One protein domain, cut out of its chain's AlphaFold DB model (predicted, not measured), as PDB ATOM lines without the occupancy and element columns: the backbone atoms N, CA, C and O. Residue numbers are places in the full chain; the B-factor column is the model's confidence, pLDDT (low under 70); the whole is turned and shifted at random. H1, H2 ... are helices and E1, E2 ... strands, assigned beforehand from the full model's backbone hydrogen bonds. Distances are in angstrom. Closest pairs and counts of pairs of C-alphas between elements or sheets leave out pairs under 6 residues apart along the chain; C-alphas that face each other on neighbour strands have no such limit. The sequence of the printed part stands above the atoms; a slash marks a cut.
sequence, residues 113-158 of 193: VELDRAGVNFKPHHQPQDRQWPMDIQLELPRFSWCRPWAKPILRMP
ATOM      1  N   VAL A 113     195.226 142.647 157.078       90.75
ATOM      2  CA  VAL A 113     195.970 142.230 155.882       90.75
ATOM      3  C   VAL A 113     196.364 140.753 155.944       90.75
ATOM      4  O   VAL A 113     196.298 140.058 154.933       90.75
ATOM      5  N   GLU A 114     196.787 140.250 157.102       92.69
ATOM      6  CA  GLU A 114     197.117 138.829 157.272       92.69
ATOM      7  C   GLU A 114     195.877 137.947 157.168       92.69
ATOM      8  O   GLU A 114     195.924 136.911 156.505       92.69
ATOM      9  N   LEU A 115     194.756 138.384 157.742       91.50
ATOM     10  CA  LEU A 115     193.472 137.695 157.619       91.50
ATOM     11  C   LEU A 115     192.974 137.669 156.165       91.50
ATOM     12  O   LEU A 115     192.561 136.614 155.681       91.50
ATOM     13  N   ASP A 116     193.074 138.783 155.437       92.25
ATOM     14  CA  ASP A 116     192.741 138.842 154.007       92.25
ATOM     15  C   ASP A 116     193.622 137.887 153.181       92.25
ATOM     16  O   ASP A 116     193.120 137.079 152.392       92.25
ATOM     17  N   ARG A 117     194.937 137.876 153.445       93.50
ATOM     18  CA  ARG A 117     195.890 136.941 152.818       93.50
ATOM     19  C   ARG A 117     195.589 135.481 153.145       93.50
ATOM     20  O   ARG A 117     195.786 134.619 152.290       93.50
ATOM     21  N   ALA A 118     195.090 135.201 154.347       90.81
ATOM     22  CA  ALA A 118     194.618 133.880 154.753       90.81
ATOM     23  C   ALA A 118     193.267 133.497 154.111       90.81
ATOM     24  O   ALA A 118     192.800 132.369 154.271       90.81
ATOM     25  N   GLY A 119     192.647 134.403 153.349       91.25
ATOM     26  CA  GLY A 119     191.407 134.169 152.620       91.25
ATOM     27  C   GLY A 119     190.141 134.506 153.404       91.25
ATOM     28  O   GLY A 119     189.071 134.053 153.000       91.25
ATOM     29  N   VAL A 120     190.234 135.274 154.491       92.31
ATOM     30  CA  VAL A 120     189.070 135.816 155.206       92.31
ATOM     31  C   VAL A 120     188.485 136.977 154.409       92.31
ATOM     32  O   VAL A 120     189.192 137.896 154.021       92.31
ATOM     33  N   ASN A 121     187.175 136.953 154.172       93.38
ATOM     34  CA  ASN A 121     186.482 138.063 153.527       93.38
ATOM     35  C   ASN A 121     185.888 139.003 154.578       93.38
ATOM     36  O   ASN A 121     185.153 138.551 155.451       93.38
ATOM     37  N   PHE A 122     186.087 140.307 154.431       92.38
ATOM     38  CA  PHE A 122     185.453 141.315 155.282       92.38
ATOM     39  C   PHE A 122     184.160 141.812 154.639       92.38
ATOM     40  O   PHE A 122     184.133 142.125 153.445       92.38
ATOM     41  N   LYS A 123     183.069 141.865 155.405       91.75
ATOM     42  CA  LYS A 123     181.775 142.375 154.932       91.75
ATOM     43  C   LYS A 123     181.078 143.192 156.016       91.75
ATOM     44  O   LYS A 123     181.282 142.924 157.195       91.75
ATOM     45  N   PRO A 124     180.220 144.155 155.655       90.12
ATOM     46  CA  PRO A 124     179.341 144.762 156.638       90.12
ATOM     47  C   PRO A 124     178.331 143.734 157.174       90.12
ATOM     48  O   PRO A 124     178.042 142.711 156.530       90.12
ATOM     49  N   HIS A 125     177.759 144.031 158.337       87.12
ATOM     50  CA  HIS A 125     176.520 143.393 158.792       87.12
ATOM     51  C   HIS A 125     175.421 143.519 157.728       87.12
ATOM     52  O   HIS A 125     175.397 144.487 156.966       87.12
ATOM     53  N   HIS A 126     174.547 142.513 157.617       82.44
ATOM     54  CA  HIS A 126     173.483 142.549 156.608       82.44
ATOM     55  C   HIS A 126     172.438 143.603 156.952       82.44
ATOM     56  O   HIS A 126     171.964 144.312 156.063       82.44
ATOM     57  N   GLN A 127     172.088 143.682 158.232       78.25
ATOM     58  CA  GLN A 127     171.152 144.637 158.787       78.25
ATOM     59  C   GLN A 127     171.666 145.168 160.138       78.25
ATOM     60  O   GLN A 127     172.390 144.477 160.855       78.25
ATOM     61  N   PRO A 128     171.266 146.386 160.532       69.75
ATOM     62  CA  PRO A 128     171.647 146.995 161.812       69.75
ATOM     63  C   PRO A 128     171.204 146.206 163.046       69.75
ATOM     64  O   PRO A 128     171.765 146.394 164.118       69.75
ATOM     65  N   GLN A 129     170.192 145.355 162.901       71.88
ATOM     66  CA  GLN A 129     169.669 144.477 163.948       71.88
ATOM     67  C   GLN A 129     170.452 143.167 164.107       71.88
ATOM     68  O   GLN A 129     170.217 142.436 165.065       71.88
ATOM     69  N   ASP A 130     171.383 142.873 163.192       74.62
ATOM     70  CA  ASP A 130     172.248 141.692 163.293       74.62
ATOM     71  C   ASP A 130     173.407 141.913 164.272       74.62
ATOM     72  O   ASP A 130     173.943 140.949 164.814       74.62
ATOM     73  N   ARG A 131     173.786 143.178 164.511       76.56
ATOM     74  CA  ARG A 131     174.809 143.534 165.499       76.56
ATOM     75  C   ARG A 131     174.212 143.559 166.900       76.56
ATOM     76  O   ARG A 131     173.174 144.173 167.134       76.56
ATOM     77  N   GLN A 132     174.912 142.958 167.855       77.44
ATOM     78  CA  GLN A 132     174.504 142.996 169.263       77.44
ATOM     79  C   GLN A 132     174.841 144.328 169.943       77.44
ATOM     80  O   GLN A 132     174.208 144.711 170.924       77.44
ATOM     81  N   TRP A 133     175.853 145.025 169.431       77.25
ATOM     82  CA  TRP A 133     176.350 146.291 169.955       77.25
ATOM     83  C   TRP A 133     177.124 147.050 168.857       77.25
ATOM     84  O   TRP A 133     177.353 146.513 167.771       77.25
ATOM     85  N   PRO A 134     177.513 148.315 169.079       76.94
ATOM     86  CA  PRO A 134     178.023 149.185 168.015       76.94
ATOM     87  C   PRO A 134     179.270 148.708 167.278       76.94
ATOM     88  O   PRO A 134     179.322 148.869 166.059       76.94
ATOM     89  N   MET A 135     180.233 148.110 167.988       79.06
ATOM     90  CA  MET A 135     181.482 147.617 167.392       79.06
ATOM     91  C   MET A 135     181.518 146.094 167.240       79.06
ATOM     92  O   MET A 135     182.591 145.500 167.180       79.06
ATOM     93  N   ASP A 136     180.345 145.463 167.163       84.50
ATOM     94  CA  ASP A 136     180.222 144.011 167.075       84.50
ATOM     95  C   ASP A 136     180.904 143.440 165.826       84.50
ATOM     96  O   ASP A 136     180.612 143.845 164.698       84.50
ATOM     97  N   ILE A 137     181.792 142.469 166.030       86.88
ATOM     98  CA  ILE A 137     182.464 141.724 164.966       86.88
ATOM     99  C   ILE A 137     182.036 140.264 165.065       86.88
ATOM    100  O   ILE A 137     182.222 139.617 166.094       86.88
ATOM    101  N   GLN A 138     181.521 139.716 163.967       89.56
ATOM    102  CA  GLN A 138     181.015 138.349 163.915       89.56
ATOM    103  C   GLN A 138     181.764 137.517 162.874       89.56
ATOM    104  O   GLN A 138     181.868 137.896 161.710       89.56
ATOM    105  N   LEU A 139     182.245 136.338 163.273       90.38
ATOM    106  CA  LEU A 139     182.847 135.370 162.356       90.38
ATOM    107  C   LEU A 139     181.792 134.388 161.831       90.38
ATOM    108  O   LEU A 139     181.232 133.588 162.581       90.38
ATOM    109  N   GLU A 140     181.577 134.390 160.521       90.94
ATOM    110  CA  GLU A 140     180.757 133.414 159.813       90.94
ATOM    111  C   GLU A 140     181.642 132.372 159.126       90.94
ATOM    112  O   GLU A 140     182.375 132.655 158.171       90.94
ATOM    113  N   LEU A 141     181.540 131.128 159.590       88.44
ATOM    114  CA  LEU A 141     182.204 129.992 158.961       88.44
ATOM    115  C   LEU A 141     181.286 129.338 157.911       88.44
ATOM    116  O   LEU A 141     180.071 129.239 158.125       88.44
ATOM    117  N   PRO A 142     181.832 128.833 156.790       83.31
ATOM    118  CA  PRO A 142     181.047 128.110 155.800       83.31
ATOM    119  C   PRO A 142     180.340 126.895 156.408       83.31
ATOM    120  O   PRO A 142     180.975 126.001 156.968       83.31
ATOM    121  N   ARG A 143     179.015 126.806 156.243       73.44
ATOM    122  CA  ARG A 143     178.287 125.571 156.563       73.44
ATOM    123  C   ARG A 143     178.679 124.501 155.536       73.44
ATOM    124  O   ARG A 143     178.504 124.714 154.338       73.44
ATOM    125  N   PHE A 144     179.185 123.362 156.016       70.19
ATOM    126  CA  PHE A 144     179.665 122.218 155.222       70.19
ATOM    127  C   PHE A 144     180.978 122.450 154.449       70.19
ATOM    128  O   PHE A 144     181.032 122.284 153.228       70.19
ATOM    129  N   SER A 145     182.068 122.747 155.165       65.88
ATOM    130  CA  SER A 145     183.421 122.918 154.598       65.88
ATOM    131  C   SER A 145     183.897 121.740 153.731       65.88
ATOM    132  O   SER A 145     184.677 121.928 152.806       65.88
ATOM    133  N   TRP A 146     183.380 120.532 153.979       71.50
ATOM    134  CA  TRP A 146     183.680 119.316 153.219       71.50
ATOM    135  C   TRP A 146     183.034 119.284 151.823       71.50
ATOM    136  O   TRP A 146     183.616 118.721 150.901       71.50
ATOM    137  N   CYS A 147     181.878 119.929 151.630       74.12
ATOM    138  CA  CYS A 147     181.209 120.025 150.324       74.12
ATOM    139  C   CYS A 147     181.577 121.305 149.555       74.12
ATOM    140  O   CYS A 147     181.283 121.417 148.365       74.12
ATOM    141  N   ARG A 148     182.182 122.295 150.225       74.56
ATOM    142  CA  ARG A 148     182.607 123.571 149.631       74.56
ATOM    143  C   ARG A 148     183.990 123.979 150.158       74.56
ATOM    144  O   ARG A 148     184.080 124.950 150.904       74.56
ATOM    145  N   PRO A 149     185.070 123.295 149.740       71.38
ATOM    146  CA  PRO A 149     186.425 123.590 150.222       71.38
ATOM    147  C   PRO A 149     186.920 124.989 149.818       71.38
ATOM    148  O   PRO A 149     187.831 125.529 150.427       71.38
ATOM    149  N   TRP A 150     186.289 125.596 148.811       78.38
ATOM    150  CA  TRP A 150     186.582 126.947 148.327       78.38
ATOM    151  C   TRP A 150     185.808 128.046 149.065       78.38
ATOM    152  O   TRP A 150     185.983 129.227 148.766       78.38
ATOM    153  N   ALA A 151     184.887 127.680 149.963       83.50
ATOM    154  CA  ALA A 151     184.122 128.663 150.709       83.50
ATOM    155  C   ALA A 151     185.030 129.334 151.742       83.50
ATOM    156  O   ALA A 151     185.642 128.679 152.580       83.50
ATOM    157  N   LYS A 152     185.107 130.658 151.654       87.00
ATOM    158  CA  LYS A 152     185.942 131.486 152.516       87.00
ATOM    159  C   LYS A 152     185.180 131.892 153.781       87.00
ATOM    160  O   LYS A 152     183.987 132.191 153.669       87.00
ATOM    161  N   PRO A 153     185.837 131.934 154.951       92.25
ATOM    162  CA  PRO A 153     185.252 132.534 156.143       92.25
ATOM    163  C   PRO A 153     184.955 134.016 155.897       92.25
ATOM    164  O   PRO A 153     185.639 134.678 155.109       92.25
ATOM    165  N   ILE A 154     183.912 134.527 156.544       93.69
ATOM    166  CA  ILE A 154     183.508 135.928 156.445       93.69
ATOM    167  C   ILE A 154     183.591 136.544 157.837       93.69
ATOM    168  O   ILE A 154     182.966 136.045 158.766       93.69
ATOM    169  N   LEU A 155     184.337 137.632 157.969       93.31
ATOM    170  CA  LEU A 155     184.304 138.485 159.145       93.31
ATOM    171  C   LEU A 155     183.331 139.634 158.875       93.31
ATOM    172  O   LEU A 155     183.558 140.460 157.985       93.31
ATOM    173  N   ARG A 156     182.222 139.662 159.610       91.94
ATOM    174  CA  ARG A 156     181.273 140.772 159.590       91.94
ATOM    175  C   ARG A 156     181.646 141.812 160.615       91.94
ATOM    176  O   ARG A 156     181.967 141.467 161.744       91.94
ATOM    177  N   MET A 157     181.573 143.072 160.222       87.75
ATOM    178  CA  MET A 157     181.940 144.197 161.072       87.75
ATOM    179  C   MET A 157     181.005 145.386 160.823       87.75
ATOM    180  O   MET A 157     180.345 145.439 159.776       87.75
ATOM    181  N   PRO A 158     180.912 146.350 161.753       81.44
ATOM    182  CA  PRO A 158     180.167 147.577 161.512       81.44
ATOM    183  C   PRO A 158     180.771 148.368 160.350       81.44
ATOM    184  O   PRO A 158     181.986 148.378 160.139       81.44
TER     185      PRO A 158
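Overview. This is residues 113 to 158 of the 193 residues of an uncharacterized protein of Cynara cardunculus var. scolymus (UniProt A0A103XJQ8). This model has little regular structure: a small sheet of three short strands, with a long loop reaching out beyond each end of it and one short helix, H1, grazing it. The printed part has 46 residues, with 16 in named elements, along the chain H1, E1, E2, E3; the sheet's order is E1, E3, E2, mixed, and the class is mixed. The whole is flat, 32 by 24 by 11 A, and only just loose, close to compact, with a radius of gyration of the C-alphas of 11.8 A.

Along the chain. H1 is residues 113 to 117, from C-alpha 113 at (195.970, 142.230, 155.882). E1 is residues 121 to 124, 10.3 A long. E2 is residues 138 to 140. E3 is residues 154 to 157, 9.6 A long, ending at C-alpha 157 at (181.940, 144.197, 161.072).

Arrangement. H1 only grazes the sheet, with residues 115 to 116; its closest C-alphas to E1 are those of Asp 116 and Phe 122, 7.8 A. Its O i to N i+4 pair is within hydrogen-bond range. Edge strand E1 is parallel to inner strand E3, at 34 degrees, with N 155 and O 121 2.8 A apart. E2 and E3 form a hairpin, antiparallel at 160 degrees, with N 138 and O 156 2.9 A apart. E1 and E2 are apart.

Size, cuts and confidence. The C-alphas farthest apart, of Pro 134 and Cys 147, are 34.3 A apart. The links E1 to E2 and E2 to E3 are long, 13 residues each. The printed part has no cut; pLDDT is under 70 at residues 128 and 145.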